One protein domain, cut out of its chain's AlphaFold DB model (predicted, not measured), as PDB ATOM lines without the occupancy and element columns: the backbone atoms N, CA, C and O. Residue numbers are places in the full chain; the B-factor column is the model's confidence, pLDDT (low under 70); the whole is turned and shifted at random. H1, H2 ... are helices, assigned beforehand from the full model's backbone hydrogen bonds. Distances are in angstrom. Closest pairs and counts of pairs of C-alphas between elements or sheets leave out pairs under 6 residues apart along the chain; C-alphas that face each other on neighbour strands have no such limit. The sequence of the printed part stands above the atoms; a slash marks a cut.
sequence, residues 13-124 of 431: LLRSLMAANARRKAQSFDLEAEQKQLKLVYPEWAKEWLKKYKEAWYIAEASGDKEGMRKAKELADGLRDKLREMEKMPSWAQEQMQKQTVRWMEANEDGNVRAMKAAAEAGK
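This is residues 13 to 124 of the 431 residues of the protein "von Willebrand factor A" of Paenibacillus sp. A3 (UniProt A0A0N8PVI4). Two helical hairpins, H3 with H4 and H5 with H6, follow each other in a zigzag of nearly antiparallel helices, with H3 and H4 in the middle and H6 at the far side. H1 packs slantwise on the other side of H3, and short H2 lies off to one side between H1 and H3 in the chain. The printed part has 112 residues with six named helices, H1 to H6 in chain order, and no named strand: the class is all helix. It is compact, with a radius of gyration of the C-alphas of 15.0 A and spans of 47 by 36 by 20 A.

The longest helix, H4, takes residues 66 to 86 and measures 30.5 A from C-alpha 66 at (92.599, 157.163, 198.793) to C-alpha 86. H3, residues 44 to 62, and H5, residues 91 to 109, each measure 27.1 A. H1, residues 13 to 27, measures 21.4 A and begins at C-alpha 13 (100.263, 142.481, 213.259). H2 is residues 31 to 38. H6, residues 113 to 124, ends at C-alpha 124 (92.218, 185.353, 212.300).

H4 touches H3, opposite ways at a shallow tilt of 16 degrees; their closest C-alphas, of Trp 57 and Met 69, are 4.7 A apart. With residues 82 to 86 alone H4 touches residues 93 to 101 of H5, closest at the C-alphas of Met 86 and Gln 94, 5.2 A. H5 touches H6 at a shallow tilt of 18 degrees, closest at the C-alphas of Trp 104 and Met 116, 4.6 A. H1 touches H3 at a steep tilt of 40 degrees, closest at the C-alphas of Ala 26 and Glu 55, 5.0 A. H2 touches no helix. In H1 to H6 every O i to N i+4 pair is within hydrogen-bond range.

The farthest C-alphas, of Leu 13 and Pro 90, are 48.9 A apart. The printed part has no cut, and the five links are tight. Confidence is low, under 70, at residue 111 and residues 113 to 124.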
ATOM      1  N   LEU A  13      98.832 142.600 213.569       74.50
ATOM      2  CA  LEU A  13     100.263 142.481 213.259       74.50
ATOM      3  C   LEU A  13     100.613 143.063 211.879       74.50
ATOM      4  O   LEU A  13     101.616 143.752 211.723       74.50
ATOM      5  N   LEU A  14      99.766 142.827 210.874       73.69
ATOM      6  CA  LEU A  14      99.932 143.434 209.551       73.69
ATOM      7  C   LEU A  14      99.812 144.962 209.631       73.69
ATOM      8  O   LEU A  14     100.640 145.669 209.061       73.69
ATOM      9  N   ARG A  15      98.858 145.483 210.415       74.75
ATOM     10  CA  ARG A  15      98.712 146.930 210.646       74.75
ATOM     11  C   ARG A  15      99.936 147.550 211.325       74.75
ATOM     12  O   ARG A  15     100.366 148.624 210.905       74.75
ATOM     13  N   SER A  16     100.529 146.887 212.321       78.94
ATOM     14  CA  SER A  16     101.723 147.407 213.006       78.94
ATOM     15  C   SER A  16     102.964 147.418 212.104       78.94
ATOM     16  O   SER A  16     103.701 148.405 212.091       78.94
ATOM     17  N   LEU A  17     103.164 146.381 211.284       82.75
ATOM     18  CA  LEU A  17     104.260 146.326 210.308       82.75
ATOM     19  C   LEU A  17     104.114 147.387 209.206       82.75
ATOM     20  O   LEU A  17     105.099 148.030 208.833       82.75
ATOM     21  N   MET A  18     102.890 147.610 208.713       81.88
ATOM     22  CA  MET A  18     102.598 148.660 207.731       81.88
ATOM     23  C   MET A  18     102.906 150.053 208.292       81.88
ATOM     24  O   MET A  18     103.586 150.836 207.627       81.88
ATOM     25  N   ALA A  19     102.493 150.336 209.532       81.94
ATOM     26  CA  ALA A  19     102.790 151.599 210.205       81.94
ATOM     27  C   ALA A  19     104.304 151.820 210.399       81.94
ATOM     28  O   ALA A  19     104.824 152.882 210.065       81.94
ATOM     29  N   ALA A  20     105.047 150.800 210.844       87.25
ATOM     30  CA  ALA A  20     106.499 150.899 211.017       87.25
ATOM     31  C   ALA A  20     107.246 151.165 209.693       87.25
ATOM     32  O   ALA A  20     108.222 151.919 209.653       87.25
ATOM     33  N   ASN A  21     106.791 150.568 208.588       91.25
ATOM     34  CA  ASN A  21     107.356 150.837 207.267       91.25
ATOM     35  C   ASN A  21     107.035 152.258 206.778       91.25
ATOM     36  O   ASN A  21     107.925 152.954 206.290       91.25
ATOM     37  N   ALA A  22     105.788 152.706 206.948       90.50
ATOM     38  CA  ALA A  22     105.362 154.060 206.602       90.50
ATOM     39  C   ALA A  22     106.172 155.127 207.354       90.50
ATOM     40  O   ALA A  22     106.661 156.076 206.737       90.50
ATOM     41  N   ARG A  23     106.412 154.918 208.655       89.81
ATOM     42  CA  ARG A  23     107.250 155.797 209.477       89.81
ATOM     43  C   ARG A  23     108.682 155.892 208.962       89.81
ATOM     44  O   ARG A  23     109.204 156.994 208.826       89.81
ATOM     45  N   ARG A  24     109.310 154.760 208.614       93.44
ATOM     46  CA  ARG A  24     110.662 154.757 208.021       93.44
ATOM     47  C   ARG A  24     110.709 155.549 206.714       93.44
ATOM     48  O   ARG A  24     111.573 156.408 206.572       93.44
ATOM     49  N   LYS A  25     109.753 155.320 205.804       94.19
ATOM     50  CA  LYS A  25     109.655 156.063 204.534       94.19
ATOM     51  C   LYS A  25     109.446 157.567 204.739       94.19
ATOM     52  O   LYS A  25     109.960 158.368 203.963       94.19
ATOM     53  N   ALA A  26     108.669 157.958 205.747       92.94
ATOM     54  CA  ALA A  26     108.432 159.362 206.073       92.94
ATOM     55  C   ALA A  26     109.673 160.032 206.673       92.94
ATOM     56  O   ALA A  26     110.000 161.159 206.310       92.94
ATOM     57  N   GLN A  27     110.399 159.334 207.551       91.62
ATOM     58  CA  GLN A  27     111.638 159.839 208.144       91.62
ATOM     59  C   GLN A  27     112.761 160.006 207.118       91.62
ATOM     60  O   GLN A  27     113.523 160.965 207.228       91.62
ATOM     61  N   SER A  28     112.839 159.118 206.123       92.25
ATOM     62  CA  SER A  28     113.805 159.205 205.024       92.25
ATOM     63  C   SER A  28     113.369 160.141 203.890       92.25
ATOM     64  O   SER A  28     114.039 160.185 202.860       92.25
ATOM     65  N   PHE A  29     112.229 160.831 204.011       93.94
ATOM     66  CA  PHE A  29     111.765 161.748 202.974       93.94
ATOM     67  C   PHE A  29     112.663 162.990 202.912       93.94
ATOM     68  O   PHE A  29     112.879 163.664 203.922       93.94
ATOM     69  N   ASP A  30     113.159 163.297 201.714       94.81
ATOM     70  CA  ASP A  30     114.070 164.413 201.471       94.81
ATOM     71  C   ASP A  30     113.321 165.756 201.463       94.81
ATOM     72  O   ASP A  30     112.915 166.293 200.428       94.81
ATOM     73  N   LEU A  31     113.124 166.304 202.664       92.94
ATOM     74  CA  LEU A  31     112.551 167.634 202.843       92.94
ATOM     75  C   LEU A  31     113.469 168.744 202.313       92.94
ATOM     76  O   LEU A  31     112.982 169.842 202.065       92.94
ATOM     77  N   GLU A  32     114.775 168.529 202.152       93.12
ATOM     78  CA  GLU A  32     115.672 169.562 201.618       93.12
ATOM     79  C   GLU A  32     115.486 169.736 200.114       93.12
ATOM     80  O   GLU A  32     115.387 170.867 199.630       93.12
ATOM     81  N   ALA A  33     115.376 168.629 199.379       95.00
ATOM     82  CA  ALA A  33     115.007 168.655 197.971       95.00
ATOM     83  C   ALA A  33     113.633 169.310 197.769       95.00
ATOM     84  O   ALA A  33     113.486 170.164 196.892       95.00
ATOM     85  N   GLU A  34     112.649 168.983 198.615       94.31
ATOM     86  CA  GLU A  34     111.318 169.598 198.543       94.31
ATOM     87  C   GLU A  34     111.362 171.113 198.815       94.31
ATOM     88  O   GLU A  34     110.789 171.890 198.052       94.31
ATOM     89  N   GLN A  35     112.085 171.558 199.849       95.31
ATOM     90  CA  GLN A  35     112.264 172.986 200.150       95.31
ATOM     91  C   GLN A  35     112.902 173.741 198.976       95.31
ATOM     92  O   GLN A  35     112.434 174.823 198.609       95.31
ATOM     93  N   LYS A  36     113.933 173.158 198.343       95.19
ATOM     94  CA  LYS A  36     114.584 173.725 197.146       95.19
ATOM     95  C   LYS A  36     113.604 173.841 195.981       95.19
ATOM     96  O   LYS A  36     113.533 174.892 195.347       95.19
ATOM     97  N   GLN A  37     112.823 172.792 195.725       95.38
ATOM     98  CA  GLN A  37     111.821 172.778 194.660       95.38
ATOM     99  C   GLN A  37     110.729 173.831 194.889       95.38
ATOM    100  O   GLN A  37     110.340 174.543 193.964       95.38
ATOM    101  N   LEU A  38     110.236 173.938 196.122       92.50
ATOM    102  CA  LEU A  38     109.129 174.821 196.478       92.50
ATOM    103  C   LEU A  38     109.560 176.252 196.805       92.50
ATOM    104  O   LEU A  38     108.682 177.101 196.995       92.50
ATOM    105  N   LYS A  39     110.870 176.523 196.867       94.56
ATOM    106  CA  LYS A  39     111.442 177.800 197.319       94.56
ATOM    107  C   LYS A  39     110.785 178.248 198.627       94.56
ATOM    108  O   LYS A  39     110.177 179.314 198.691       94.56
ATOM    109  N   LEU A  40     110.800 177.363 199.618       93.44
ATOM    110  CA  LEU A  40     110.149 177.568 200.908       93.44
ATOM    111  C   LEU A  40     111.021 176.949 201.993       93.44
ATOM    112  O   LEU A  40     111.387 175.785 201.873       93.44
ATOM    113  N   VAL A  41     111.353 177.715 203.030       93.81
ATOM    114  CA  VAL A  41     112.150 177.222 204.158       93.81
ATOM    115  C   VAL A  41     111.224 176.626 205.212       93.81
ATOM    116  O   VAL A  41     110.225 177.232 205.598       93.81
ATOM    117  N   TYR A  42     111.555 175.431 205.692       95.38
ATOM    118  CA  TYR A  42     110.817 174.760 206.753       95.38
ATOM    119  C   TYR A  42     111.543 174.945 208.088       95.38
ATOM    120  O   TYR A  42     112.654 174.435 208.241       95.38
ATOM    121  N   PRO A  43     110.947 175.630 209.078       95.12
ATOM    122  CA  PRO A  43     111.458 175.593 210.446       95.12
ATOM    123  C   PRO A  43     111.305 174.182 211.038       95.12
ATOM    124  O   PRO A  43     110.456 173.412 210.587       95.12
ATOM    125  N   GLU A  44     112.097 173.838 212.061       94.31
ATOM    126  CA  GLU A  44     112.120 172.473 212.627       94.31
ATOM    127  C   GLU A  44     110.734 171.963 213.037       94.31
ATOM    128  O   GLU A  44     110.346 170.866 212.639       94.31
ATOM    129  N   TRP A  45     109.927 172.795 213.705       94.75
ATOM    130  CA  TRP A  45     108.555 172.424 214.071       94.75
ATOM    131  C   TRP A  45     107.715 172.034 212.845       94.75
ATOM    132  O   TRP A  45     106.943 171.083 212.894       94.75
ATOM    133  N   ALA A  46     107.878 172.719 211.709       96.44
ATOM    134  CA  ALA A  46     107.139 172.393 210.495       96.44
ATOM    135  C   ALA A  46     107.671 171.117 209.833       96.44
ATOM    136  O   ALA A  46     106.879 170.337 209.305       96.44
ATOM    137  N   LYS A  47     108.987 170.860 209.891       96.38
ATOM    138  CA  LYS A  47     109.578 169.606 209.396       96.38
ATOM    139  C   LYS A  47     109.005 168.394 210.130       96.38
ATOM    140  O   LYS A  47     108.710 167.387 209.487       96.38
ATOM    141  N   GLU A  48     108.816 168.486 211.444       94.56
ATOM    142  CA  GLU A  48     108.204 167.417 212.245       94.56
ATOM    143  C   GLU A  48     106.768 167.118 211.797       94.56
ATOM    144  O   GLU A  48     106.426 165.965 211.521       94.56
ATOM    145  N   TRP A  49     105.946 168.157 211.638       95.56
ATOM    146  CA  TRP A  49     104.562 168.019 211.180       95.56
ATOM    147  C   TRP A  49     104.452 167.514 209.738       95.56
ATOM    148  O   TRP A  49     103.642 166.632 209.451       95.56
ATOM    149  N   LEU A  50     105.311 167.983 208.829       96.75
ATOM    150  CA  LEU A  50     105.356 167.477 207.456       96.75
ATOM    151  C   LEU A  50     105.738 165.993 207.406       96.75
ATOM    152  O   LEU A  50     105.144 165.242 206.631       96.75
ATOM    153  N   LYS A  51     106.668 165.538 208.260       95.69
ATOM    154  CA  LYS A  51     106.990 164.106 208.395       95.69
ATOM    155  C   LYS A  51     105.796 163.307 208.915       95.69
ATOM    156  O   LYS A  51     105.508 162.254 208.350       95.69
ATOM    157  N   LYS A  52     105.059 163.814 209.911       93.69
ATOM    158  CA  LYS A  52     103.823 163.176 210.407       93.69
ATOM    159  C   LYS A  52     102.768 163.032 209.308       93.69
ATOM    160  O   LYS A  52     102.220 161.949 209.113       93.69
ATOM    161  N   TYR A  53     102.516 164.087 208.534       95.38
ATOM    162  CA  TYR A  53     101.571 164.016 207.416       95.38
ATOM    163  C   TYR A  53     102.056 163.075 206.310       95.38
ATOM    164  O   TYR A  53     101.254 162.347 205.727       95.38
ATOM    165  N   LYS A  54     103.368 163.009 206.056       96.19
ATOM    166  CA  LYS A  54     103.940 162.044 205.113       96.19
ATOM    167  C   LYS A  54     103.776 160.598 205.592       96.19
ATOM    168  O   LYS A  54     103.449 159.730 204.787       96.19
ATOM    169  N   GLU A  55     103.957 160.340 206.885       94.69
ATOM    170  CA  GLU A  55     103.697 159.034 207.498       94.69
ATOM    171  C   GLU A  55     102.224 158.641 207.347       94.69
ATOM    172  O   GLU A  55     101.939 157.563 206.828       94.69
ATOM    173  N   ALA A  56     101.294 159.540 207.692       91.06
ATOM    174  CA  ALA A  56      99.858 159.316 207.517       91.06
ATOM    175  C   ALA A  56      99.492 159.010 206.054       91.06
ATOM    176  O   ALA A  56      98.695 158.111 205.784       91.06
ATOM    177  N   TRP A  57     100.126 159.704 205.105       96.75
ATOM    178  CA  TRP A  57      99.951 159.447 203.678       96.75
ATOM    179  C   TRP A  57     100.424 158.042 203.279       96.75
ATOM    180  O   TRP A  57      99.685 157.332 202.605       96.75
ATOM    181  N   TYR A  58     101.613 157.609 203.719       95.75
ATOM    182  CA  TYR A  58     102.133 156.268 203.412       95.75
ATOM    183  C   TYR A  58     101.325 155.148 204.080       95.75
ATOM    184  O   TYR A  58     101.191 154.070 203.502       95.75
ATOM    185  N   ILE A  59     100.772 155.384 205.276       90.31
ATOM    186  CA  ILE A  59      99.847 154.443 205.926       90.31
ATOM    187  C   ILE A  59      98.592 154.272 205.067       90.31
ATOM    188  O   ILE A  59      98.189 153.141 204.794       90.31
ATOM    189  N   ALA A  60      98.003 155.384 204.623       90.56
ATOM    190  CA  ALA A  60      96.808 155.379 203.788       90.56
ATOM    191  C   ALA A  60      97.069 154.766 202.400       90.56
ATOM    192  O   ALA A  60      96.254 154.001 201.892       90.56
ATOM    193  N   GLU A  61      98.239 155.020 201.809       93.81
ATOM    194  CA  GLU A  61      98.670 154.382 200.560       93.81
ATOM    195  C   GLU A  61      98.739 152.859 200.708       93.81
ATOM    196  O   GLU A  61      98.177 152.126 199.894       93.81
ATOM    197  N   ALA A  62      99.384 152.373 201.772       88.75
ATOM    198  CA  ALA A  62      99.567 150.945 201.998       88.75
ATOM    199  C   ALA A  62      98.236 150.201 202.217       88.75
ATOM    200  O   ALA A  62      98.143 149.014 201.905       88.75
ATOM    201  N   SER A  63      97.207 150.876 202.740       84.56
ATOM    202  CA  SER A  63      95.862 150.317 202.929       84.56
ATOM    203  C   SER A  63      94.916 150.547 201.742       84.56
ATOM    204  O   SER A  63      93.778 150.079 201.782       84.56
ATOM    205  N   GLY A  64      95.355 151.253 200.695       87.50
ATOM    206  CA  GLY A  64      94.499 151.656 199.576       87.50
ATOM    207  C   GLY A  64      93.461 152.731 199.935       87.50
ATOM    208  O   GLY A  64      92.520 152.953 199.167       87.50
ATOM    209  N   ASP A  65      93.614 153.405 201.078       87.38
ATOM    210  CA  ASP A  65      92.751 154.491 201.540       87.38
ATOM    211  C   ASP A  65      93.062 155.801 200.799       87.38
ATOM    212  O   ASP A  65      93.797 156.679 201.260       87.38
ATOM    213  N   LYS A  66      92.454 155.954 199.620       91.94
ATOM    214  CA  LYS A  66      92.599 157.163 198.793       91.94
ATOM    215  C   LYS A  66      92.168 158.441 199.519       91.94
ATOM    216  O   LYS A  66      92.710 159.511 199.245       91.94
ATOM    217  N   GLU A  67      91.198 158.346 200.424       79.19
ATOM    218  CA  GLU A  67      90.681 159.497 201.163       79.19
ATOM    219  C   GLU A  67      91.654 159.922 202.270       79.19
ATOM    220  O   GLU A  67      91.930 161.113 202.426       79.19
ATOM    221  N   GLY A  68      92.250 158.962 202.981       82.56
ATOM    222  CA  GLY A  68      93.346 159.203 203.920       82.56
ATOM    223  C   GLY A  68      94.563 159.845 203.248       82.56
ATOM    224  O   GLY A  68      95.105 160.825 203.761       82.56
ATOM    225  N   MET A  69      94.934 159.379 202.048       94.50
ATOM    226  CA  MET A  69      96.002 159.995 201.249       94.50
ATOM    227  C   MET A  69      95.674 161.453 200.898       94.50
ATOM    228  O   MET A  69      96.518 162.339 201.051       94.50
ATOM    229  N   ARG A  70      94.442 161.724 200.445       90.94
ATOM    230  CA  ARG A  70      93.990 163.083 200.107       90.94
ATOM    231  C   ARG A  70      94.061 164.011 201.321       90.94
ATOM    232  O   ARG A  70      94.656 165.081 201.222       90.94
ATOM    233  N   LYS A  71      93.535 163.580 202.473       82.25
ATOM    234  CA  LYS A  71      93.556 164.359 203.723       82.25
ATOM    235  C   LYS A  71      94.974 164.675 204.193       82.25
ATOM    236  O   LYS A  71      95.265 165.819 204.526       82.25
ATOM    237  N   ALA A  72      95.865 163.685 204.193       89.94
ATOM    238  CA  ALA A  72      97.254 163.882 204.595       89.94
ATOM    239  C   ALA A  72      97.979 164.890 203.685       89.94
ATOM    240  O   ALA A  72      98.724 165.745 204.166       89.94
ATOM    241  N   LYS A  73      97.711 164.837 202.373       92.00
ATOM    242  CA  LYS A  73      98.224 165.823 201.415       92.00
ATOM    243  C   LYS A  73      97.676 167.227 201.695       92.00
ATOM    244  O   LYS A  73      98.457 168.170 201.724       92.00
ATOM    245  N   GLU A  74      96.373 167.367 201.928       87.19
ATOM    246  CA  GLU A  74      95.735 168.663 202.218       87.19
ATOM    247  C   GLU A  74      96.279 169.319 203.488       87.19
ATOM    248  O   GLU A  74      96.504 170.527 203.502       87.19
ATOM    249  N   LEU A  75      96.554 168.532 204.531       88.81
ATOM    250  CA  LEU A  75      97.184 169.031 205.754       88.81
ATOM    251  C   LEU A  75      98.616 169.528 205.499       88.81
ATOM    252  O   LEU A  75      98.987 170.607 205.964       88.81
ATOM    253  N   ALA A  76      99.406 168.785 204.717       93.19
ATOM    254  CA  ALA A  76     100.760 169.196 204.348       93.19
ATOM    255  C   ALA A  76     100.771 170.463 203.476       93.19
ATOM    256  O   ALA A  76     101.572 171.368 203.712       93.19
ATOM    257  N   ASP A  77      99.869 170.557 202.499       90.69
ATOM    258  CA  ASP A  77      99.734 171.739 201.642       90.69
ATOM    259  C   ASP A  77      99.264 172.958 202.448       90.69
ATOM    260  O   ASP A  77      99.858 174.030 202.339       90.69
ATOM    261  N   GLY A  78      98.293 172.777 203.348       87.44
ATOM    262  CA  GLY A  78      97.831 173.833 204.248       87.44
ATOM    263  C   GLY A  78      98.941 174.377 205.153       87.44
ATOM    264  O   GLY A  78      99.044 175.591 205.336       87.44
ATOM    265  N   LEU A  79      99.815 173.508 205.674       94.75
ATOM    266  CA  LEU A  79     100.981 173.931 206.451       94.75
ATOM    267  C   LEU A  79     101.964 174.753 205.600       94.75
ATOM    268  O   LEU A  79     102.421 175.806 206.042       94.75
ATOM    269  N   ARG A  80     102.248 174.336 204.361       96.12
ATOM    270  CA  ARG A  80     103.116 175.098 203.441       96.12
ATOM    271  C   ARG A  80     102.542 176.474 203.118       96.12
ATOM    272  O   ARG A  80     103.281 177.458 203.139       96.12
ATOM    273  N   ASP A  81     101.237 176.561 202.874       89.94
ATOM    274  CA  ASP A  81     100.557 177.837 202.644       89.94
ATOM    275  C   ASP A  81     100.676 178.760 203.860       89.94
ATOM    276  O   ASP A  81     100.905 179.961 203.702       89.94
ATOM    277  N   LYS A  82     100.604 178.211 205.083       90.12
ATOM    278  CA  LYS A  82     100.835 178.993 206.306       90.12
ATOM    279  C   LYS A  82     102.264 179.482 206.449       90.12
ATOM    280  O   LYS A  82     102.444 180.640 206.817       90.12
ATOM    281  N   LEU A  83     103.263 178.681 206.090       95.75
ATOM    282  CA  LEU A  83     104.654 179.142 206.088       95.75
ATOM    283  C   LEU A  83     104.863 180.316 205.116       95.75
ATOM    284  O   LEU A  83     105.463 181.321 205.493       95.75
ATOM    285  N   ARG A  84     104.287 180.247 203.908       94.75
ATOM    286  CA  ARG A  84     104.334 181.354 202.927       94.75
ATOM    287  C   ARG A  84     103.606 182.606 203.402       94.75
ATOM    288  O   ARG A  84     103.976 183.722 203.041       94.75
ATOM    289  N   GLU A  85     102.522 182.425 204.150       91.56
ATOM    290  CA  GLU A  85     101.788 183.528 204.762       91.56
ATOM    291  C   GLU A  85     102.649 184.218 205.826       91.56
ATOM    292  O   GLU A  85     102.780 185.441 205.817       91.56
ATOM    293  N   MET A  86     103.268 183.426 206.705       94.50
ATOM    294  CA  MET A  86     104.099 183.905 207.806       94.50
ATOM    295  C   MET A  86     105.352 184.643 207.329       94.50
ATOM    296  O   MET A  86     105.686 185.663 207.920       94.50
ATOM    297  N   GLU A  87     105.992 184.225 206.234       94.25
ATOM    298  CA  GLU A  87     107.156 184.930 205.655       94.25
ATOM    299  C   GLU A  87     106.905 186.426 205.391       94.25
ATOM    300  O   GLU A  87     107.834 187.229 205.408       94.25
ATOM    301  N   LYS A  88     105.646 186.815 205.162       93.50
ATOM    302  CA  LYS A  88     105.249 188.200 204.866       93.50
ATOM    303  C   LYS A  88     104.859 188.996 206.112       93.50
ATOM    304  O   LYS A  88     104.519 190.172 206.002       93.50
ATOM    305  N   MET A  89     104.837 188.361 207.280       95.38
ATOM    306  CA  MET A  89     104.393 188.963 208.534       95.38
ATOM    307  C   MET A  89     105.572 189.543 209.330       95.38
ATOM    308  O   MET A  89     106.684 189.024 209.239       95.38
ATOM    309  N   PRO A  90     105.355 190.569 210.173       96.81
ATOM    310  CA  PRO A  90     106.352 190.994 211.156       96.81
ATOM    311  C   PRO A  90     106.622 189.887 212.186       96.81
ATOM    312  O   PRO A  90     105.751 189.055 212.451       96.81
ATOM    313  N   SER A  91     107.800 189.898 212.817       95.31
ATOM    314  CA  SER A  91     108.271 188.803 213.684       95.31
ATOM    315  C   SER A  91     107.290 188.416 214.794       95.31
ATOM    316  O   SER A  91     107.047 187.232 215.006       95.31
ATOM    317  N   TRP A  92     106.652 189.392 215.455       95.88
ATOM    318  CA  TRP A  92     105.648 189.101 216.488       95.88
ATOM    319  C   TRP A  92     104.472 188.293 215.921       95.88
ATOM    320  O   TRP A  92     103.985 187.367 216.560       95.88
ATOM    321  N   ALA A  93     104.026 188.608 214.704       96.25
ATOM    322  CA  ALA A  93     102.911 187.927 214.067       96.25
ATOM    323  C   ALA A  93     103.324 186.542 213.561       96.25
ATOM    324  O   ALA A  93     102.518 185.621 213.655       96.25
ATOM    325  N   GLN A  94     104.574 186.366 213.114       96.81
ATOM    326  CA  GLN A  94     105.127 185.042 212.812       96.81
ATOM    327  C   GLN A  94     105.097 184.141 214.051       96.81
ATOM    328  O   GLN A  94     104.516 183.059 214.002       96.81
ATOM    329  N   GLU A  95     105.634 184.602 215.184       95.25
ATOM    330  CA  GLU A  95     105.642 183.826 216.433       95.25
ATOM    331  C   GLU A  95     104.222 183.448 216.879       95.25
ATOM    332  O   GLU A  95     103.938 182.292 217.209       95.25
ATOM    333  N   GLN A  96     103.290 184.405 216.844       95.88
ATOM    334  CA  GLN A  96     101.912 184.140 217.245       95.88
ATOM    335  C   GLN A  96     101.184 183.225 216.253       95.88
ATOM    336  O   GLN A  96     100.420 182.353 216.675       95.88
ATOM    337  N   MET A  97     101.430 183.369 214.950       93.31
ATOM    338  CA  MET A  97     100.830 182.506 213.934       93.31
ATOM    339  C   MET A  97     101.371 181.083 214.008       93.31
ATOM    340  O   MET A  97     100.587 180.140 213.904       93.31
ATOM    341  N   GLN A  98     102.666 180.913 214.278       95.94
ATOM    342  CA  GLN A  98     103.266 179.615 214.577       95.94
ATOM    343  C   GLN A  98     102.547 178.953 215.752       95.94
ATOM    344  O   GLN A  98     102.064 177.829 215.626       95.94
ATOM    345  N   LYS A  99     102.419 179.668 216.878       93.69
ATOM    346  CA  LYS A  99     101.766 179.171 218.097       93.69
ATOM    347  C   LYS A  99     100.342 178.687 217.827       93.69
ATOM    348  O   LYS A  99      99.967 177.609 218.281       93.69
ATOM    349  N   GLN A 100      99.549 179.451 217.073       91.06
ATOM    350  CA  GLN A 100      98.185 179.032 216.739       91.06
ATOM    351  C   GLN A 100      98.149 177.907 215.699       91.06
ATOM    352  O   GLN A 100      97.296 177.031 215.791       91.06
ATOM    353  N   THR A 101      99.080 177.880 214.746       90.62
ATOM    354  CA  THR A 101      99.164 176.801 213.750       90.62
ATOM    355  C   THR A 101      99.479 175.471 214.429       90.62
ATOM    356  O   THR A 101      98.766 174.499 214.203       90.62
ATOM    357  N   VAL A 102     100.461 175.434 215.335       93.38
ATOM    358  CA  VAL A 102     100.790 174.228 216.114       93.38
ATOM    359  C   VAL A 102      99.606 173.789 216.976       93.38
ATOM    360  O   VAL A 102      99.184 172.644 216.858       93.38
ATOM    361  N   ARG A 103      98.977 174.705 217.728       85.31
ATOM    362  CA  ARG A 103      97.770 174.393 218.520       85.31
ATOM    363  C   ARG A 103      96.638 173.812 217.682       85.31
ATOM    364  O   ARG A 103      95.920 172.931 218.144       85.31
ATOM    365  N   TRP A 104      96.443 174.327 216.469       89.25
ATOM    366  CA  TRP A 104      95.434 173.801 215.559       89.25
ATOM    367  C   TRP A 104      95.784 172.382 215.107       89.25
ATOM    368  O   TRP A 104      94.907 171.525 215.105       89.25
ATOM    369  N   MET A 105      97.047 172.129 214.749       90.50
ATOM    370  CA  MET A 105      97.508 170.819 214.279       90.50
ATOM    371  C   MET A 105      97.444 169.756 215.383       90.50
ATOM    372  O   MET A 105      96.940 168.666 215.127       90.50
ATOM    373  N   GLU A 106      97.862 170.086 216.608       88.00
ATOM    374  CA  GLU A 106      97.727 169.219 217.790       88.00
ATOM    375  C   GLU A 106      96.254 168.900 218.062       88.00
ATOM    376  O   GLU A 106      95.854 167.740 218.125       88.00
ATOM    377  N   ALA A 107      95.405 169.930 218.105       71.69
ATOM    378  CA  ALA A 107      93.977 169.742 218.308       71.69
ATOM    379  C   ALA A 107      93.312 168.935 217.180       71.69
ATOM    380  O   ALA A 107      92.331 168.236 217.428       71.69
ATOM    381  N   ASN A 108      93.822 169.026 215.951       76.88
ATOM    382  CA  ASN A 108      93.353 168.228 214.824       76.88
ATOM    383  C   ASN A 108      93.739 166.749 214.963       76.88
ATOM    384  O   ASN A 108      92.915 165.896 214.643       76.88
ATOM    385  N   GLU A 109      94.948 166.438 215.447       81.69
ATOM    386  CA  GLU A 109      95.344 165.055 215.769       81.69
ATOM    387  C   GLU A 109      94.456 164.459 216.867       81.69
ATOM    388  O   GLU A 109      93.994 163.327 216.733       81.69
ATOM    389  N   ASP A 110      94.138 165.248 217.893       78.25
ATOM    390  CA  ASP A 110      93.309 164.815 219.023       78.25
ATOM    391  C   ASP A 110      91.798 164.793 218.716       78.25
ATOM    392  O   ASP A 110      90.987 164.396 219.555       78.25
ATOM    393  N   GLY A 111      91.373 165.284 217.545       67.19
ATOM    394  CA  GLY A 111      89.955 165.494 217.231       67.19
ATOM    395  C   GLY A 111      89.273 166.551 218.118       67.19
ATOM    396  O   GLY A 111      88.043 166.602 218.212       67.19
ATOM    397  N   ASN A 112      90.047 167.421 218.771       71.94
ATOM    398  CA  ASN A 112      89.565 168.481 219.650       71.94
ATOM    399  C   ASN A 112      89.077 169.698 218.847       71.94
ATOM    400  O   ASN A 112      89.734 170.737 218.735       71.94
ATOM    401  N   VAL A 113      87.852 169.593 218.333       52.47
ATOM    402  CA  VAL A 113      87.216 170.625 217.496       52.47
ATOM    403  C   VAL A 113      87.156 172.000 218.183       52.47
ATOM    404  O   VAL A 113      87.252 173.028 217.508       52.47
ATOM    405  N   ARG A 114      87.008 172.059 219.515       54.72
ATOM    406  CA  ARG A 114      86.964 173.332 220.257       54.72
ATOM    407  C   ARG A 114      88.320 174.036 220.223       54.72
ATOM    408  O   ARG A 114      88.364 175.231 219.935       54.72
ATOM    409  N   ALA A 115      89.406 173.307 220.480       57.75
ATOM    410  CA  ALA A 115      90.759 173.855 220.439       57.75
ATOM    411  C   ALA A 115      91.175 174.243 219.010       57.75
ATOM    412  O   ALA A 115      91.728 175.327 218.822       57.75
ATOM    413  N   MET A 116      90.795 173.455 217.995       66.12
ATOM    414  CA  MET A 116      90.986 173.826 216.586       66.12
ATOM    415  C   MET A 116      90.303 175.162 216.259       66.12
ATOM    416  O   MET A 116      90.917 176.056 215.680       66.12
ATOM    417  N   LYS A 117      89.034 175.335 216.656       56.22
ATOM    418  CA  LYS A 117      88.292 176.585 216.418       56.22
ATOM    419  C   LYS A 117      88.926 177.774 217.140       56.22
ATOM    420  O   LYS A 117      89.069 178.832 216.536       56.22
ATOM    421  N   ALA A 118      89.342 177.595 218.393       53.59
ATOM    422  CA  ALA A 118      90.000 178.645 219.167       53.59
ATOM    423  C   ALA A 118      91.330 179.085 218.530       53.59
ATOM    424  O   ALA A 118      91.585 180.280 218.399       53.59
ATOM    425  N   ALA A 119      92.148 178.131 218.078       62.28
ATOM    426  CA  ALA A 119      93.401 178.411 217.386       62.28
ATOM    427  C   ALA A 119      93.171 179.120 216.038       62.28
ATOM    428  O   ALA A 119      93.853 180.096 215.720       62.28
ATOM    429  N   ALA A 120      92.164 178.692 215.268       57.34
ATOM    430  CA  ALA A 120      91.797 179.340 214.011       57.34
ATOM    431  C   ALA A 120      91.328 180.794 214.215       57.34
ATOM    432  O   ALA A 120      91.758 181.681 213.473       57.34
ATOM    433  N   GLU A 121      90.505 181.055 215.238       58.72
ATOM    434  CA  GLU A 121      90.025 182.404 215.565       58.72
ATOM    435  C   GLU A 121      91.165 183.304 216.057       58.72
ATOM    436  O   GLU A 121      91.306 184.437 215.598       58.72
ATOM    437  N   ALA A 122      92.049 182.786 216.914       62.09
ATOM    438  CA  ALA A 122      93.246 183.509 217.329       62.09
ATOM    439  C   ALA A 122      94.139 183.859 216.122       62.09
ATOM    440  O   ALA A 122      94.629 184.986 216.017       62.09
ATOM    441  N   GLY A 123      94.283 182.936 215.163       67.06
ATOM    442  CA  GLY A 123      94.970 183.184 213.898       67.06
ATOM    443  C   GLY A 123      94.302 184.286 213.061       67.06
ATOM    444  O   GLY A 123      94.966 185.161 212.505       67.06
ATOM    445  N   LYS A 124      92.972 184.292 212.980       66.94
ATOM    446  CA  LYS A 124      92.218 185.353 212.300       66.94
ATOM    447  C   LYS A 124      92.426 186.717 212.967       66.94
ATOM    448  O   LYS A 124      92.726 187.683 212.273       66.94
TER     449      LYS A 124